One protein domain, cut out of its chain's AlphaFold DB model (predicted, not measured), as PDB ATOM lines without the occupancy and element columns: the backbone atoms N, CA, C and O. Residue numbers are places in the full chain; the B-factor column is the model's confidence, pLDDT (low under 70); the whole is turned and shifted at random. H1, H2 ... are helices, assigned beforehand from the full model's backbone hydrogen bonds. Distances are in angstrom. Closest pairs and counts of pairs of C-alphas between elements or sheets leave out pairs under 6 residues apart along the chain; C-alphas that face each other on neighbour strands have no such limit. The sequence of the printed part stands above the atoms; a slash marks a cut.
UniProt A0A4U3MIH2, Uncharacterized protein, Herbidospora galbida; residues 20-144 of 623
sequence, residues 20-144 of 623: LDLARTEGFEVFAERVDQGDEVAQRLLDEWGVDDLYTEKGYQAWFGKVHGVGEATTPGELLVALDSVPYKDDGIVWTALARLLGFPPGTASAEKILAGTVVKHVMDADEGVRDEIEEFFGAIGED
ATOM      1  N   LEU A  20     -31.119  29.695 -57.594       66.62
ATOM      2  CA  LEU A  20     -30.342  30.167 -56.439       66.62
ATOM      3  C   LEU A  20     -30.684  31.588 -55.950       66.62
ATOM      4  O   LEU A  20     -30.545  31.865 -54.760       66.62
ATOM      5  N   ASP A  21     -31.118  32.492 -56.827       70.38
ATOM      6  CA  ASP A  21     -31.501  33.862 -56.462       70.38
ATOM      7  C   ASP A  21     -32.812  33.886 -55.672       70.38
ATOM      8  O   ASP A  21     -32.966  34.713 -54.777       70.38
ATOM      9  N   LEU A  22     -33.710  32.929 -55.921       70.06
ATOM     10  CA  LEU A  22     -34.905  32.685 -55.103       70.06
ATOM     11  C   LEU A  22     -34.531  32.327 -53.657       70.06
ATOM     12  O   LEU A  22     -34.980  32.985 -52.723       70.06
ATOM     13  N   ALA A  23     -33.618  31.371 -53.462       77.06
ATOM     14  CA  ALA A  23     -33.133  31.007 -52.126       77.06
ATOM     15  C   ALA A  23     -32.428  32.179 -51.410       77.06
ATOM     16  O   ALA A  23     -32.608  32.374 -50.209       77.06
ATOM     17  N   ARG A  24     -31.661  32.999 -52.146       79.56
ATOM     18  CA  ARG A  24     -30.989  34.192 -51.595       79.56
ATOM     19  C   ARG A  24     -31.947  35.312 -51.205       79.56
ATOM     20  O   ARG A  24     -31.667  36.030 -50.251       79.56
ATOM     21  N   THR A  25     -33.017  35.511 -51.973       78.75
ATOM     22  CA  THR A  25     -33.954  36.626 -51.771       78.75
ATOM     23  C   THR A  25     -35.021  36.317 -50.731       78.75
ATOM     24  O   THR A  25     -35.423  37.217 -50.000       78.75
ATOM     25  N   GLU A  26     -35.457  35.063 -50.638       80.56
ATOM     26  CA  GLU A  26     -36.529  34.656 -49.726       80.56
ATOM     27  C   GLU A  26     -36.017  34.221 -48.346       80.56
ATOM     28  O   GLU A  26     -36.744  34.333 -47.360       80.56
ATOM     29  N   GLY A  27     -34.751  33.799 -48.247       86.94
ATOM     30  CA  GLY A  27     -34.120  33.402 -46.989       86.94
ATOM     31  C   GLY A  27     -34.413  31.956 -46.578       86.94
ATOM     32  O   GLY A  27     -35.260  31.273 -47.156       86.94
ATOM     33  N   PHE A  28     -33.677  31.471 -45.574       92.81
ATOM     34  CA  PHE A  28     -33.674  30.056 -45.186       92.81
ATOM     35  C   PHE A  28     -35.048  29.554 -44.736       92.81
ATOM     36  O   PHE A  28     -35.473  28.490 -45.169       92.81
ATOM     37  N   GLU A  29     -35.751  30.308 -43.886       91.69
ATOM     38  CA  GLU A  29     -37.040  29.874 -43.329       91.69
ATOM     39  C   GLU A  29     -38.128  29.765 -44.399       91.69
ATOM     40  O   GLU A  29     -38.863  28.782 -44.421       91.69
ATOM     41  N   VAL A  30     -38.195  30.727 -45.323       90.69
ATOM     42  CA  VAL A  30     -39.170  30.702 -46.422       90.69
ATOM     43  C   VAL A  30     -38.858  29.557 -47.384       90.69
ATOM     44  O   VAL A  30     -39.765  28.859 -47.837       90.69
ATOM     45  N   PHE A  31     -37.574  29.320 -47.664       91.56
ATOM     46  CA  PHE A  31     -37.162  28.192 -48.491       91.56
ATOM     47  C   PHE A  31     -37.497  26.847 -47.821       91.56
ATOM     48  O   PHE A  31     -38.050  25.966 -48.475       91.56
ATOM     49  N   ALA A  32     -37.241  26.703 -46.518       91.88
ATOM     50  CA  ALA A  32     -37.593  25.506 -45.755       91.88
ATOM     51  C   ALA A  32     -39.112  25.265 -45.717       91.88
ATOM     52  O   ALA A  32     -39.562  24.151 -45.974       91.88
ATOM     53  N   GLU A  33     -39.912  26.312 -45.501       92.12
ATOM     54  CA  GLU A  33     -41.374  26.210 -45.527       92.12
ATOM     55  C   GLU A  33     -41.889  25.742 -46.901       92.12
ATOM     56  O   GLU A  33     -42.796  24.912 -46.978       92.12
ATOM     57  N   ARG A  34     -41.289  26.216 -48.000       91.12
ATOM     58  CA  ARG A  34     -41.642  25.762 -49.355       91.12
ATOM     59  C   ARG A  34     -41.318  24.296 -49.596       91.12
ATOM     60  O   ARG A  34     -42.122  23.586 -50.201       91.12
ATOM     61  N   VAL A  35     -40.167  23.837 -49.113       90.75
ATOM     62  CA  VAL A  35     -39.793  22.419 -49.163       90.75
ATOM     63  C   VAL A  35     -40.843  21.578 -48.437       90.75
ATOM     64  O   VAL A  35     -41.354  20.621 -49.024       90.75
ATOM     65  N   ASP A  36     -41.230  21.974 -47.224       91.12
ATOM     66  CA  ASP A  36     -42.237  21.275 -46.413       91.12
ATOM     67  C   ASP A  36     -43.631  21.269 -47.065       91.12
ATOM     68  O   ASP A  36     -44.389  20.305 -46.935       91.12
ATOM     69  N   GLN A  37     -43.968  22.328 -47.807       93.19
ATOM     70  CA  GLN A  37     -45.206  22.432 -48.586       93.19
ATOM     71  C   GLN A  37     -45.168  21.649 -49.911       93.19
ATOM     72  O   GLN A  37     -46.196  21.541 -50.582       93.19
ATOM     73  N   GLY A  38     -44.020  21.070 -50.274       91.00
ATOM     74  CA  GLY A  38     -43.851  20.283 -51.494       91.00
ATOM     75  C   GLY A  38     -43.699  21.121 -52.764       91.00
ATOM     76  O   GLY A  38     -44.095  20.663 -53.835       91.00
ATOM     77  N   ASP A  39     -43.153  22.335 -52.663       91.44
ATOM     78  CA  ASP A  39     -42.838  23.171 -53.825       91.44
ATOM     79  C   ASP A  39     -41.850  22.453 -54.768       91.44
ATOM     80  O   ASP A  39     -40.747  22.074 -54.369       91.44
ATOM     81  N   GLU A  40     -42.244  22.254 -56.032       89.44
ATOM     82  CA  GLU A  40     -41.473  21.460 -57.001       89.44
ATOM     83  C   GLU A  40     -40.092  22.054 -57.316       89.44
ATOM     84  O   GLU A  40     -39.168  21.314 -57.662       89.44
ATOM     85  N   VAL A  41     -39.937  23.379 -57.226       85.81
ATOM     86  CA  VAL A  41     -38.673  24.067 -57.516       85.81
ATOM     87  C   VAL A  41     -37.729  23.933 -56.326       85.81
ATOM     88  O   VAL A  41     -36.562  23.584 -56.510       85.81
ATOM     89  N   ALA A  42     -38.234  24.147 -55.108       87.00
ATOM     90  CA  ALA A  42     -37.456  23.991 -53.881       87.00
ATOM     91  C   ALA A  42     -37.008  22.534 -53.668       87.00
ATOM     92  O   ALA A  42     -35.844  22.286 -53.348       87.00
ATOM     93  N   GLN A  43     -37.895  21.567 -53.930       89.88
ATOM     94  CA  GLN A  43     -37.582  20.135 -53.871       89.88
ATOM     95  C   GLN A  43     -36.525  19.735 -54.906       89.88
ATOM     96  O   GLN A  43     -35.541  19.084 -54.564       89.88
ATOM     97  N   ARG A  44     -36.651  20.204 -56.156       88.94
ATOM     98  CA  ARG A  44     -35.639  19.945 -57.194       88.94
ATOM     99  C   ARG A  44     -34.266  20.490 -56.804       88.94
ATOM    100  O   ARG A  44     -33.259  19.840 -57.071       88.94
ATOM    101  N   LEU A  45     -34.213  21.662 -56.173       86.88
ATOM    102  CA  LEU A  45     -32.956  22.252 -55.719       86.88
ATOM    103  C   LEU A  45     -32.314  21.421 -54.591       86.88
ATOM    104  O   LEU A  45     -31.103  21.202 -54.612       86.88
ATOM    105  N   LEU A  46     -33.109  20.912 -53.643       89.88
ATOM    106  CA  LEU A  46     -32.635  19.993 -52.602       89.88
ATOM    107  C   LEU A  46     -32.114  18.670 -53.176       89.88
ATOM    108  O   LEU A  46     -31.023  18.227 -52.802       89.88
ATOM    109  N   ASP A  47     -32.840  18.097 -54.138       90.38
ATOM    110  CA  ASP A  47     -32.431  16.892 -54.863       90.38
ATOM    111  C   ASP A  47     -31.101  17.113 -55.603       90.38
ATOM    112  O   ASP A  47     -30.190  16.283 -55.527       90.38
ATOM    113  N   GLU A  48     -30.942  18.257 -56.279       90.31
ATOM    114  CA  GLU A  48     -29.693  18.649 -56.946       90.31
ATOM    115  C   GLU A  48     -28.530  18.824 -55.960       90.31
ATOM    116  O   GLU A  48     -27.371  18.557 -56.296       90.31
ATOM    117  N   TRP A  49     -28.817  19.260 -54.733       90.94
ATOM    118  CA  TRP A  49     -27.828  19.353 -53.661       90.94
ATOM    119  C   TRP A  49     -27.533  18.000 -53.000       90.94
ATOM    120  O   TRP A  49     -26.516  17.877 -52.312       90.94
ATOM    121  N   GLY A  50     -28.368  16.982 -53.228       93.69
ATOM    122  CA  GLY A  50     -28.267  15.671 -52.588       93.69
ATOM    123  C   GLY A  50     -28.541  15.733 -51.084       93.69
ATOM    124  O   GLY A  50     -27.837  15.086 -50.298       93.69
ATOM    125  N   VAL A  51     -29.506  16.566 -50.688       93.75
ATOM    126  CA  VAL A  51     -29.894  16.825 -49.299       93.75
ATOM    127  C   VAL A  51     -31.373  16.499 -49.125       93.75
ATOM    128  O   VAL A  51     -32.203  17.034 -49.844       93.75
ATOM    129  N   ASP A  52     -31.693  15.681 -48.122       89.94
ATOM    130  CA  ASP A  52     -33.080  15.314 -47.804       89.94
ATOM    131  C   ASP A  52     -33.734  16.273 -46.785       89.94
ATOM    132  O   ASP A  52     -34.955  16.350 -46.697       89.94
ATOM    133  N   ASP A  53     -32.926  16.976 -45.982       92.50
ATOM    134  CA  ASP A  53     -33.378  17.873 -44.909       92.50
ATOM    135  C   ASP A  53     -32.367  19.014 -44.677       92.50
ATOM    136  O   ASP A  53     -31.168  18.779 -44.454       92.50
ATOM    137  N   LEU A  54     -32.863  20.255 -44.716       92.56
ATOM    138  CA  LEU A  54     -32.090  21.488 -44.541       92.56
ATOM    139  C   LEU A  54     -31.538  21.678 -43.124       92.56
ATOM    140  O   LEU A  54     -30.475  22.279 -42.981       92.56
ATOM    141  N   TYR A  55     -32.196  21.141 -42.095       94.69
ATOM    142  CA  TYR A  55     -31.774  21.268 -40.693       94.69
ATOM    143  C   TYR A  55     -30.691  20.250 -40.295       94.69
ATOM    144  O   TYR A  55     -30.285  20.161 -39.135       94.69
ATOM    145  N   THR A  56     -30.183  19.474 -41.254       95.19
ATOM    146  CA  THR A  56     -29.061  18.554 -41.048       95.19
ATOM    147  C   THR A  56     -27.717  19.224 -41.323       95.19
ATOM    148  O   THR A  56     -27.628  20.244 -42.001       95.19
ATOM    149  N   GLU A  57     -26.620  18.596 -40.882       94.50
ATOM    150  CA  GLU A  57     -25.261  19.058 -41.209       94.50
ATOM    151  C   GLU A  57     -25.059  19.224 -42.728       94.50
ATOM    152  O   GLU A  57     -24.479  20.209 -43.179       94.50
ATOM    153  N   LYS A  58     -25.563  18.273 -43.529       95.19
ATOM    154  CA  LYS A  58     -25.484  18.342 -44.996       95.19
ATOM    155  C   LYS A  58     -26.357  19.458 -45.566       95.19
ATOM    156  O   LYS A  58     -25.940  20.093 -46.529       95.19
ATOM    157  N   GLY A  59     -27.522  19.697 -44.968       95.62
ATOM    158  CA  GLY A  59     -28.420  20.781 -45.345       95.62
ATOM    159  C   GLY A  59     -27.794  22.150 -45.140       95.62
ATOM    160  O   GLY A  59     -27.658  22.905 -46.102       95.62
ATOM    161  N   TYR A  60     -27.272  22.419 -43.944       96.38
ATOM    162  CA  TYR A  60     -26.515  23.643 -43.682       96.38
ATOM    163  C   TYR A  60     -25.267  23.759 -44.563       96.38
ATOM    164  O   TYR A  60     -24.966  24.841 -45.065       96.38
ATOM    165  N   GLN A  61     -24.557  22.655 -44.821       95.50
ATOM    166  CA  GLN A  61     -23.402  22.662 -45.722       95.50
ATOM    167  C   GLN A  61     -23.795  23.064 -47.154       95.50
ATOM    168  O   GLN A  61     -23.091  23.857 -47.785       95.50
ATOM    169  N   ALA A  62     -24.902  22.529 -47.671       94.19
ATOM    170  CA  ALA A  62     -25.421  22.902 -48.979       94.19
ATOM    171  C   ALA A  62     -25.889  24.359 -48.990       94.19
ATOM    172  O   ALA A  62     -25.500  25.098 -49.890       94.19
ATOM    173  N   TRP A  63     -26.622  24.796 -47.965       95.25
ATOM    174  CA  TRP A  63     -27.098  26.171 -47.848       95.25
ATOM    175  C   TRP A  63     -25.941  27.173 -47.863       95.25
ATOM    176  O   TRP A  63     -25.823  27.987 -48.781       95.25
ATOM    177  N   PHE A  64     -25.004  27.066 -46.920       95.12
ATOM    178  CA  PHE A  64     -23.869  27.982 -46.848       95.12
ATOM    179  C   PHE A  64     -22.982  27.903 -48.096       95.12
ATOM    180  O   PHE A  64     -22.602  28.935 -48.648       95.12
ATOM    181  N   GLY A  65     -22.679  26.698 -48.586       92.69
ATOM    182  CA  GLY A  65     -21.772  26.512 -49.719       92.69
ATOM    183  C   GLY A  65     -22.364  26.907 -51.077       92.69
ATOM    184  O   GLY A  65     -21.649  27.446 -51.918       92.69
ATOM    185  N   LYS A  66     -23.654  26.643 -51.322       91.00
ATOM    186  CA  LYS A  66     -24.310  26.882 -52.622       91.00
ATOM    187  C   LYS A  66     -25.003  28.238 -52.687       91.00
ATOM    188  O   LYS A  66     -24.871  28.920 -53.701       91.00
ATOM    189  N   VAL A  67     -25.692  28.644 -51.620       90.12
ATOM    190  CA  VAL A  67     -26.441  29.910 -51.576       90.12
ATOM    191  C   VAL A  67     -25.491  31.064 -51.275       90.12
ATOM    192  O   VAL A  67     -25.387  31.998 -52.071       90.12
ATOM    193  N   HIS A  68     -24.722  30.972 -50.190       89.12
ATOM    194  CA  HIS A  68     -23.830  32.053 -49.749       89.12
ATOM    195  C   HIS A  68     -22.400  31.953 -50.291       89.12
ATOM    196  O   HIS A  68     -21.614  32.879 -50.115       89.12
ATOM    197  N   GLY A  69     -22.052  30.859 -50.975       89.94
ATOM    198  CA  GLY A  69     -20.701  30.664 -51.509       89.94
ATOM    199  C   GLY A  69     -19.636  30.509 -50.420       89.94
ATOM    200  O   GLY A  69     -18.471  30.821 -50.663       89.94
ATOM    201  N   VAL A  70     -20.022  30.061 -49.219       91.94
ATOM    202  CA  VAL A  70     -19.097  29.883 -48.098       91.94
ATOM    203  C   VAL A  70     -18.083  28.783 -48.417       91.94
ATOM    204  O   VAL A  70     -18.443  27.659 -48.769       91.94
ATOM    205  N   GLY A  71     -16.803  29.100 -48.247       89.69
ATOM    206  CA  GLY A  71     -15.674  28.195 -48.438       89.69
ATOM    207  C   GLY A  71     -14.401  28.746 -47.795       89.69
ATOM    208  O   GLY A  71     -14.425  29.761 -47.109       89.69
ATOM    209  N   GLU A  72     -13.247  28.121 -48.026       87.25
ATOM    210  CA  GLU A  72     -11.976  28.504 -47.371       87.25
ATOM    211  C   GLU A  72     -11.535  29.971 -47.578       87.25
ATOM    212  O   GLU A  72     -10.682  30.482 -46.843       87.25
ATOM    213  N   ALA A  73     -12.080  30.645 -48.594       81.94
ATOM    214  CA  ALA A  73     -11.803  32.043 -48.914       81.94
ATOM    215  C   ALA A  73     -12.767  33.042 -48.246       81.94
ATOM    216  O   ALA A  73     -12.536  34.247 -48.364       81.94
ATOM    217  N   THR A  74     -13.798  32.568 -47.546       87.00
ATOM    218  CA  THR A  74     -14.803  33.405 -46.881       87.00
ATOM    219  C   THR A  74     -14.189  34.190 -45.728       87.00
ATOM    220  O   THR A  74     -13.540  33.635 -44.841       87.00
ATOM    221  N   THR A  75     -14.382  35.503 -45.757       87.12
ATOM    222  CA  THR A  75     -13.954  36.437 -44.710       87.12
ATOM    223  C   THR A  75     -14.904  36.411 -43.504       87.12
ATOM    224  O   THR A  75     -16.029  35.935 -43.630       87.12
ATOM    225  N   PRO A  76     -14.492  36.935 -42.334       89.62
ATOM    226  CA  PRO A  76     -15.366  37.041 -41.165       89.62
ATOM    227  C   PRO A  76     -16.694  37.757 -41.456       89.62
ATOM    228  O   PRO A  76     -17.738  37.196 -41.153       89.62
ATOM    229  N   GLY A  77     -16.675  38.917 -42.123       88.25
ATOM    230  CA  GLY A  77     -17.905  39.645 -42.460       88.25
ATOM    231  C   GLY A  77     -18.829  38.863 -43.403       88.25
ATOM    232  O   GLY A  77     -20.025  38.753 -43.156       88.25
ATOM    233  N   GLU A  78     -18.285  38.219 -44.444       90.31
ATOM    234  CA  GLU A  78     -19.078  37.344 -45.334       90.31
ATOM    235  C   GLU A  78     -19.665  36.137 -44.585       90.31
ATOM    236  O   GLU A  78     -20.788  35.716 -44.863       90.31
ATOM    237  N   LEU A  79     -18.915  35.584 -43.628       94.19
ATOM    238  CA  LEU A  79     -19.369  34.488 -42.781       94.19
ATOM    239  C   LEU A  79     -20.512  34.930 -41.856       94.19
ATOM    240  O   LEU A  79     -21.482  34.190 -41.716       94.19
ATOM    241  N   LEU A  80     -20.421  36.121 -41.261       94.44
ATOM    242  CA  LEU A  80     -21.476  36.689 -40.416       94.44
ATOM    243  C   LEU A  80     -22.753  36.969 -41.221       94.44
ATOM    244  O   LEU A  80     -23.834  36.569 -40.799       94.44
ATOM    245  N   VAL A  81     -22.628  37.519 -42.434       91.94
ATOM    246  CA  VAL A  81     -23.761  37.691 -43.362       91.94
ATOM    247  C   VAL A  81     -24.413  36.348 -43.710       91.94
ATOM    248  O   VAL A  81     -25.637  36.249 -43.781       91.94
ATOM    249  N   ALA A  82     -23.615  35.300 -43.930       92.69
ATOM    250  CA  ALA A  82     -24.148  33.966 -44.178       92.69
ATOM    251  C   ALA A  82     -24.860  33.399 -42.938       92.69
ATOM    252  O   ALA A  82     -25.934  32.819 -43.071       92.69
ATOM    253  N   LEU A  83     -24.303  33.585 -41.738       93.50
ATOM    254  CA  LEU A  83     -24.896  33.144 -40.470       93.50
ATOM    255  C   LEU A  83     -26.232  33.827 -40.167       93.50
ATOM    256  O   LEU A  83     -27.137  33.169 -39.664       93.50
ATOM    257  N   ASP A  84     -26.391  35.101 -40.516       91.75
ATOM    258  CA  ASP A  84     -27.662  35.814 -40.342       91.75
ATOM    259  C   ASP A  84     -28.775  35.319 -41.280       91.75
ATOM    260  O   ASP A  84     -29.940  35.662 -41.091       91.75
ATOM    261  N   SER A  85     -28.451  34.469 -42.262       90.19
ATOM    262  CA  SER A  85     -29.461  33.838 -43.115       90.19
ATOM    263  C   SER A  85     -30.202  32.676 -42.450       90.19
ATOM    264  O   SER A  85     -31.211  32.247 -43.005       90.19
ATOM    265  N   VAL A  86     -29.729  32.153 -41.307       92.69
ATOM    266  CA  VAL A  86     -30.298  30.964 -40.648       92.69
ATOM    267  C   VAL A  86     -30.846  31.277 -39.245       92.69
ATOM    268  O   VAL A  86     -30.258  32.076 -38.519       92.69
ATOM    269  N   PRO A  87     -31.941  30.622 -38.809       85.56
ATOM    270  CA  PRO A  87     -32.597  30.945 -37.536       85.56
ATOM    271  C   PRO A  87     -31.858  30.449 -36.282       85.56
ATOM    272  O   PRO A  87     -31.906  31.104 -35.244       85.56
ATOM    273  N   TYR A  88     -31.150  29.317 -36.361       88.25
ATOM    274  CA  TYR A  88     -30.467  28.676 -35.225       88.25
ATOM    275  C   TYR A  88     -28.945  28.849 -35.312       88.25
ATOM    276  O   TYR A  88     -28.190  27.881 -35.400       88.25
ATOM    277  N   LYS A  89     -28.482  30.103 -35.368       90.62
ATOM    278  CA  LYS A  89     -27.062  30.439 -35.588       90.62
ATOM    279  C   LYS A  89     -26.116  30.049 -34.437       90.62
ATOM    280  O   LYS A  89     -24.897  30.085 -34.601       90.62
ATOM    281  N   ASP A  90     -26.654  29.636 -33.296       87.25
ATOM    282  CA  ASP A  90     -25.944  29.076 -32.141       87.25
ATOM    283  C   ASP A  90     -25.859  27.531 -32.155       87.25
ATOM    284  O   ASP A  90     -25.124  26.949 -31.356       87.25
ATOM    285  N   ASP A  91     -26.543  26.847 -33.081       92.56
ATOM    286  CA  ASP A  91     -26.569  25.381 -33.129       92.56
ATOM    287  C   ASP A  91     -25.196  24.786 -33.508       92.56
ATOM    288  O   ASP A  91     -24.551  25.161 -34.493       92.56
ATOM    289  N   GLY A  92     -24.740  23.784 -32.751       92.12
ATOM    290  CA  GLY A  92     -23.494  23.069 -33.031       92.12
ATOM    291  C   GLY A  92     -23.456  22.397 -34.412       92.12
ATOM    292  O   GLY A  92     -22.374  22.244 -34.985       92.12
ATOM    293  N   ILE A  93     -24.602  22.020 -34.986       94.69
ATOM    294  CA  ILE A  93     -24.700  21.452 -36.340       94.69
ATOM    295  C   ILE A  93     -24.335  22.508 -37.393       94.69
ATOM    296  O   ILE A  93     -23.563  22.199 -38.308       94.69
ATOM    297  N   VAL A  94     -24.803  23.754 -37.231       95.62
ATOM    298  CA  VAL A  94     -24.449  24.897 -38.094       95.62
ATOM    299  C   VAL A  94     -22.937  25.093 -38.096       95.62
ATOM    300  O   VAL A  94     -22.298  25.107 -39.151       95.62
ATOM    301  N   TRP A  95     -22.328  25.134 -36.910       95.62
ATOM    302  CA  TRP A  95     -20.882  25.300 -36.779       95.62
ATOM    303  C   TRP A  95     -20.081  24.091 -37.271       95.62
ATOM    304  O   TRP A  95     -18.972  24.259 -37.776       95.62
ATOM    305  N   THR A  96     -20.628  22.877 -37.199       95.81
ATOM    306  CA  THR A  96     -19.982  21.684 -37.773       95.81
ATOM    307  C   THR A  96     -19.968  21.749 -39.304       95.81
ATOM    308  O   THR A  96     -18.928  21.496 -39.924       95.81
ATOM    309  N   ALA A  97     -21.079  22.167 -39.916       95.50
ATOM    310  CA  ALA A  97     -21.166  22.379 -41.358       95.50
ATOM    311  C   ALA A  97     -20.189  23.471 -41.830       95.50
ATOM    312  O   ALA A  97     -19.426  23.261 -42.780       95.50
ATOM    313  N   LEU A  98     -20.142  24.604 -41.119       95.62
ATOM    314  CA  LEU A  98     -19.200  25.692 -41.389       95.62
ATOM    315  C   LEU A  98     -17.742  25.255 -41.205       95.62
ATOM    316  O   LEU A  98     -16.909  25.562 -42.057       95.62
ATOM    317  N   ALA A  99     -17.420  24.481 -40.161       94.56
ATOM    318  CA  ALA A  99     -16.075  23.937 -39.965       94.56
ATOM    319  C   ALA A  99     -15.608  23.142 -41.193       94.56
ATOM    320  O   ALA A  99     -14.484  23.345 -41.652       94.56
ATOM    321  N   ARG A 100     -16.467  22.279 -41.761       94.19
ATOM    322  CA  ARG A 100     -16.137  21.511 -42.973       94.19
ATOM    323  C   ARG A 100     -15.915  22.405 -44.190       94.19
ATOM    324  O   ARG A 100     -14.918  22.212 -44.882       94.19
ATOM    325  N   LEU A 101     -16.806  23.363 -44.452       92.88
ATOM    326  CA  LEU A 101     -16.702  24.256 -45.619       92.88
ATOM    327  C   LEU A 101     -15.458  25.145 -45.574       92.88
ATOM    328  O   LEU A 101     -14.796  25.354 -46.588       92.88
ATOM    329  N   LEU A 102     -15.131  25.649 -44.387       91.00
ATOM    330  CA  LEU A 102     -14.003  26.548 -44.160       91.00
ATOM    331  C   LEU A 102     -12.668  25.796 -43.972       91.00
ATOM    332  O   LEU A 102     -11.632  26.424 -43.717       91.00
ATOM    333  N   GLY A 103     -12.675  24.459 -44.044       89.38
ATOM    334  CA  GLY A 103     -11.483  23.620 -43.905       89.38
ATOM    335  C   GLY A 103     -10.880  23.646 -42.495       89.38
ATOM    336  O   GLY A 103      -9.661  23.734 -42.335       89.38
ATOM    337  N   PHE A 104     -11.710  23.654 -41.451       89.31
ATOM    338  CA  PHE A 104     -11.266  23.476 -40.071       89.31
ATOM    339  C   PHE A 104     -11.471  22.030 -39.576       89.31
ATOM    340  O   PHE A 104     -12.369  21.328 -40.045       89.31
ATOM    341  N   PRO A 105     -10.652  21.548 -38.619       87.69
ATOM    342  CA  PRO A 105     -10.835  20.226 -38.026       87.69
ATOM    343  C   PRO A 105     -12.194  20.086 -37.313       87.69
ATOM    344  O   PRO A 105     -12.645  21.040 -36.688       87.69
ATOM    345  N   PRO A 106     -12.803  18.887 -37.253       79.62
ATOM    346  CA  PRO A 106     -14.111  18.695 -36.606       79.62
ATOM    347  C   PRO A 106     -14.185  19.169 -35.142       79.62
ATOM    348  O   PRO A 106     -15.231  19.607 -34.677       79.62
ATOM    349  N   GLY A 107     -13.067  19.131 -34.405       83.44
ATOM    350  CA  GLY A 107     -12.995  19.599 -33.012       83.44
ATOM    351  C   GLY A 107     -13.059  21.124 -32.823       83.44
ATOM    352  O   GLY A 107     -13.021  21.603 -31.683       83.44
ATOM    353  N   THR A 108     -13.127  21.899 -33.909       86.19
ATOM    354  CA  THR A 108     -13.262  23.361 -33.875       86.19
ATOM    355  C   THR A 108     -14.679  23.844 -34.173       86.19
ATOM    356  O   THR A 108     -14.839  25.030 -34.412       86.19
ATOM    357  N   ALA A 109     -15.679  22.958 -34.204       90.31
ATOM    358  CA  ALA A 109     -17.072  23.284 -34.512       90.31
ATOM    359  C   ALA A 109     -17.755  24.102 -33.396       90.31
ATOM    360  O   ALA A 109     -18.588  23.586 -32.656       90.31
ATOM    361  N   SER A 110     -17.358  25.364 -33.246       93.75
ATOM    362  CA  SER A 110     -17.992  26.346 -32.366       93.75
ATOM    363  C   SER A 110     -17.745  27.772 -32.865       93.75
ATOM    364  O   SER A 110     -16.768  28.016 -33.589       93.75
ATOM    365  N   ALA A 111     -18.632  28.699 -32.491       93.31
ATOM    366  CA  ALA A 111     -18.632  30.084 -32.956       93.31
ATOM    367  C   ALA A 111     -17.292  30.774 -32.702       93.31
ATOM    368  O   ALA A 111     -16.642  31.270 -33.623       93.31
ATOM    369  N   GLU A 112     -16.828  30.711 -31.458       93.56
ATOM    370  CA  GLU A 112     -15.599  31.335 -30.997       93.56
ATOM    371  C   GLU A 112     -14.374  30.809 -31.745       93.56
ATOM    372  O   GLU A 112     -13.511  31.584 -32.148       93.56
ATOM    373  N   LYS A 113     -14.312  29.502 -32.026       93.38
ATOM    374  CA  LYS A 113     -13.163  28.889 -32.698       93.38
ATOM    375  C   LYS A 113     -13.160  29.167 -34.190       93.38
ATOM    376  O   LYS A 113     -12.083  29.382 -34.748       93.38
ATOM    377  N   ILE A 114     -14.324  29.128 -34.837       94.06
ATOM    378  CA  ILE A 114     -14.442  29.336 -36.283       94.06
ATOM    379  C   ILE A 114     -14.279  30.810 -36.621       94.06
ATOM    380  O   ILE A 114     -13.513  31.112 -37.534       94.06
ATOM    381  N   LEU A 115     -14.913  31.724 -35.882       93.69
ATOM    382  CA  LEU A 115     -14.745  33.162 -36.095       93.69
ATOM    383  C   LEU A 115     -13.301  33.577 -35.819       93.69
ATOM    384  O   LEU A 115     -12.662  34.126 -36.714       93.69
ATOM    385  N   ALA A 116     -12.727  33.206 -34.666       88.44
ATOM    386  CA  ALA A 116     -11.317  33.474 -34.374       88.44
ATOM    387  C   ALA A 116     -10.402  32.858 -35.432       88.44
ATOM    388  O   ALA A 116      -9.480  33.496 -35.930       88.44
ATOM    389  N   GLY A 117     -10.677  31.614 -35.819       87.31
ATOM    390  CA  GLY A 117      -9.902  30.923 -36.832       87.31
ATOM    391  C   GLY A 117      -9.994  31.582 -38.192       87.31
ATOM    392  O   GLY A 117      -8.999  31.580 -38.908       87.31
ATOM    393  N   THR A 118     -11.138  32.167 -38.541       87.06
ATOM    394  CA  THR A 118     -11.366  32.886 -39.798       87.06
ATOM    395  C   THR A 118     -10.699  34.257 -39.750       87.06
ATOM    396  O   THR A 118      -9.965  34.591 -40.672       87.06
ATOM    397  N   VAL A 119     -10.816  35.003 -38.650       84.75
ATOM    398  CA  VAL A 119     -10.114  36.279 -38.432       84.75
ATOM    399  C   VAL A 119      -8.611  36.091 -38.507       84.75
ATOM    400  O   VAL A 119      -7.948  36.766 -39.298       84.75
ATOM    401  N   VAL A 120      -8.088  35.105 -37.768       78.25
ATOM    402  CA  VAL A 120      -6.690  34.698 -37.855       78.25
ATOM    403  C   VAL A 120      -6.423  34.352 -39.294       78.25
ATOM    404  O   VAL A 120      -5.697  35.108 -39.929       78.25
ATOM    405  N   LYS A 121      -7.051  33.306 -39.858       76.25
ATOM    406  CA  LYS A 121      -6.863  32.872 -41.249       76.25
ATOM    407  C   LYS A 121      -6.836  34.057 -42.203       76.25
ATOM    408  O   LYS A 121      -5.974  33.990 -43.054       76.25
ATOM    409  N   HIS A 122      -7.630  35.112 -42.056       74.38
ATOM    410  CA  HIS A 122      -7.717  36.242 -42.987       74.38
ATOM    411  C   HIS A 122      -6.895  37.491 -42.610       74.38
ATOM    412  O   HIS A 122      -6.827  38.404 -43.429       74.38
ATOM    413  N   VAL A 123      -6.181  37.496 -41.474       70.81
ATOM    414  CA  VAL A 123      -5.386  38.645 -40.969       70.81
ATOM    415  C   VAL A 123      -6.247  39.878 -40.719       70.81
ATOM    416  O   VAL A 123      -5.960  40.972 -41.202       70.81
ATOM    417  N   MET A 124      -7.360  39.671 -40.031       71.75
ATOM    418  CA  MET A 124      -8.293  40.744 -39.682       71.75
ATOM    419  C   MET A 124      -8.308  40.991 -38.169       71.75
ATOM    420  O   MET A 124      -9.235  41.583 -37.646       71.75
ATOM    421  N   ASP A 125      -7.275  40.528 -37.461       69.06
ATOM    422  CA  ASP A 125      -7.116  40.643 -36.008       69.06
ATOM    423  C   ASP A 125      -6.862  42.081 -35.529       69.06
ATOM    424  O   ASP A 125      -7.098  42.383 -34.365       69.06
ATOM    425  N   ALA A 126      -6.426  42.971 -36.426       62.50
ATOM    426  CA  ALA A 126      -6.272  44.405 -36.171       62.50
ATOM    427  C   ALA A 126      -7.362  45.265 -36.845       62.50
ATOM    428  O   ALA A 126      -7.233  46.488 -36.891       62.50
ATOM    429  N   ASP A 127      -8.388  44.640 -37.431       72.88
ATOM    430  CA  ASP A 127      -9.489  45.345 -38.089       72.88
ATOM    431  C   ASP A 127     -10.598  45.631 -37.068       72.88
ATOM    432  O   ASP A 127     -11.338  44.728 -36.672       72.88
ATOM    433  N   GLU A 128     -10.686  46.889 -36.622       76.94
ATOM    434  CA  GLU A 128     -11.696  47.335 -35.652       76.94
ATOM    435  C   GLU A 128     -13.124  47.069 -36.158       76.94
ATOM    436  O   GLU A 128     -13.965  46.638 -35.378       76.94
ATOM    437  N   GLY A 129     -13.385  47.199 -37.466       83.88
ATOM    438  CA  GLY A 129     -14.717  46.955 -38.029       83.88
ATOM    439  C   GLY A 129     -15.134  45.487 -37.944       83.88
ATOM    440  O   GLY A 129     -16.254  45.180 -37.550       83.88
ATOM    441  N   VAL A 130     -14.211  44.561 -38.226       84.19
ATOM    442  CA  VAL A 130     -14.475  43.124 -38.030       84.19
ATOM    443  C   VAL A 130     -14.665  42.788 -36.556       84.19
ATOM    444  O   VAL A 130     -15.470  41.920 -36.218       84.19
ATOM    445  N   ARG A 131     -13.920  43.450 -35.666       86.75
ATOM    446  CA  ARG A 131     -14.061  43.235 -34.226       86.75
ATOM    447  C   ARG A 131     -15.441  43.670 -33.730       86.75
ATOM    448  O   ARG A 131     -16.019  42.917 -32.946       86.75
ATOM    449  N   ASP A 132     -15.949  44.800 -34.221       91.25
ATOM    450  CA  ASP A 132     -17.284  45.327 -33.917       91.25
ATOM    451  C   ASP A 132     -18.394  44.397 -34.440       91.25
ATOM    452  O   ASP A 132     -19.317  44.063 -33.701       91.25
ATOM    453  N   GLU A 133     -18.283  43.905 -35.681       93.44
ATOM    454  CA  GLU A 133     -19.250  42.954 -36.263       93.44
ATOM    455  C   GLU A 133     -19.320  41.640 -35.463       93.44
ATOM    456  O   GLU A 133     -20.396  41.082 -35.232       93.44
ATOM    457  N   ILE A 134     -18.170  41.134 -35.006       93.31
ATOM    458  CA  ILE A 134     -18.112  39.928 -34.172       93.31
ATOM    459  C   ILE A 134     -18.687  40.202 -32.778       93.31
ATOM    460  O   ILE A 134     -19.401  39.356 -32.243       93.31
ATOM    461  N   GLU A 135     -18.417  41.369 -32.191       93.56
ATOM    462  CA  GLU A 135     -19.026  41.775 -30.921       93.56
ATOM    463  C   GLU A 135     -20.554  41.839 -31.018       93.56
ATOM    464  O   GLU A 135     -21.245  41.278 -30.164       93.56
ATOM    465  N   GLU A 136     -21.085  42.433 -32.089       94.69
ATOM    466  CA  GLU A 136     -22.523  42.460 -32.363       94.69
ATOM    467  C   GLU A 136     -23.096  41.042 -32.490       94.69
ATOM    468  O   GLU A 136     -24.132  40.733 -31.893       94.69
ATOM    469  N   PHE A 137     -22.398  40.149 -33.198       95.00
ATOM    470  CA  PHE A 137     -22.806  38.755 -33.347       95.00
ATOM    471  C   PHE A 137     -22.893  38.011 -32.004       95.00
ATOM    472  O   PHE A 137     -23.924  37.398 -31.718       95.00
ATOM    473  N   PHE A 138     -21.848  38.076 -31.168       94.19
ATOM    474  CA  PHE A 138     -21.841  37.433 -29.845       94.19
ATOM    475  C   PHE A 138     -22.922  38.019 -28.931       94.19
ATOM    476  O   PHE A 138     -23.641  37.271 -28.262       94.19
ATOM    477  N   GLY A 139     -23.124  39.340 -28.989       92.19
ATOM    478  CA  GLY A 139     -24.226  40.013 -28.306       92.19
ATOM    479  C   GLY A 139     -25.605  39.509 -28.749       92.19
ATOM    480  O   GLY A 139     -26.485  39.320 -27.909       92.19
ATOM    481  N   ALA A 140     -25.792  39.235 -30.044       90.94
ATOM    482  CA  ALA A 140     -27.056  38.750 -30.598       90.94
ATOM    483  C   ALA A 140     -27.398  37.310 -30.181       90.94
ATOM    484  O   ALA A 140     -28.576  36.998 -30.005       90.94
ATOM    485  N   ILE A 141     -26.398  36.438 -30.010       90.81
ATOM    486  CA  ILE A 141     -26.605  35.052 -29.549       90.81
ATOM    487  C   ILE A 141     -26.552  34.907 -28.019       90.81
ATOM    488  O   ILE A 141     -26.782  33.822 -27.494       90.81
ATOM    489  N   GLY A 142     -26.285  35.998 -27.292       89.06
ATOM    490  CA  GLY A 142     -26.208  35.998 -25.830       89.06
ATOM    491  C   GLY A 142     -24.992  35.253 -25.270       89.06
ATOM    492  O   GLY A 142     -25.029  34.826 -24.116       89.06
ATOM    493  N   GLU A 143     -23.940  35.099 -26.075       88.69
ATOM    494  CA  GLU A 143     -22.687  34.445 -25.693       88.69
ATOM    495  C   GLU A 143     -21.624  35.471 -25.292       88.69
ATOM    496  O   GLU A 143     -21.679  36.648 -25.654       88.69
ATOM    497  N   ASP A 144     -20.641  35.003 -24.527       86.12
ATOM    498  CA  ASP A 144     -19.557  35.838 -24.024       86.12
ATOM    499  C   ASP A 144     -18.435  35.991 -25.061       86.12
ATOM    500  O   ASP A 144     -17.860  35.014 -25.557       86.12
TER     501      ASP A 144
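This is residues 20 to 144 of the 623 residues of an uncharacterized protein of Herbidospora galbida (UniProt A0A4U3MIH2). Eight short helices make an elongated body of two clusters, H1, H2 and H3 at one end and H5, H7 and H8 at the other, joined through H4 and H6, which cross in the middle. H1, H2 and H3 form a loose cluster at one end beside H4, while at the other end H5 packs on both H7 and H8, and the start of H7 meets H6. The printed part has 125 residues, with eight named helices, H1 to H8 in order, and no named strand; the class is all helix. The whole is compact, with a radius of gyration of the C-alphas of 14.7 A, and spans 47 by 26 by 23 A.

H1 is residues 20 to 26, beginning at C-alpha 20 (-30.342, 30.167, -56.439). H2 is residues 28 to 36 and H3 residues 40 to 49. H4, residues 57 to 67, is 15.1 A long from C-alpha 57 (-25.261, 19.058, -41.209) to C-alpha 67. H5 is residues 76 to 83, and H6, residues 92 to 101, is 14.4 A long. H7, residues 111 to 122, is 16.1 A long. H8, residues 128 to 141, is the longest at 20.3 A and ends at C-alpha 141 (-26.605, 35.052, -29.549).

H1 touches H4 about perpendicular, at 80 degrees, with the C-alphas of Leu 20 and Val 67 closest at 6.2 A. H2 touches H3, only just about perpendicular at 72 degrees; the closest C-alphas, of Val 35 and Ala 42, are 5.5 A apart. H1 and H3 are near each other, with 6 pairs of C-alphas within 10 A. H4 touches H6 with 15 pairs of C-alphas within 8 A, the same way at a steep tilt of 53 degrees; Gln 61 and Ala 97 have the closest C-alphas, at 4.9 A. H5 and H6 are apart. H5 touches H7, opposite ways at a steep tilt of 39 degrees, where the C-alphas of Pro 76 and Thr 118 are closest at 5.9 A. H5 also touches H8, the same way at a shallow tilt of 26 degrees; the closest C-alphas, of Gly 77 and Val 130, are 6.6 A apart. H7 touches H6 with residues 111 to 114 alone, the closest C-alphas being those of Trp 95 and Ala 111, at 6.5 A. In H1 to H8 every O i to N i+4 pair is within hydrogen-bond range.

The C-alphas farthest apart, of Gly 38 and Ala 126, are 47.2 A apart. The printed part has no cut, and no link between its helices is long. The mean pLDDT of the printed part is 88.8; residue 20 and residues 125 to 126 are under 70.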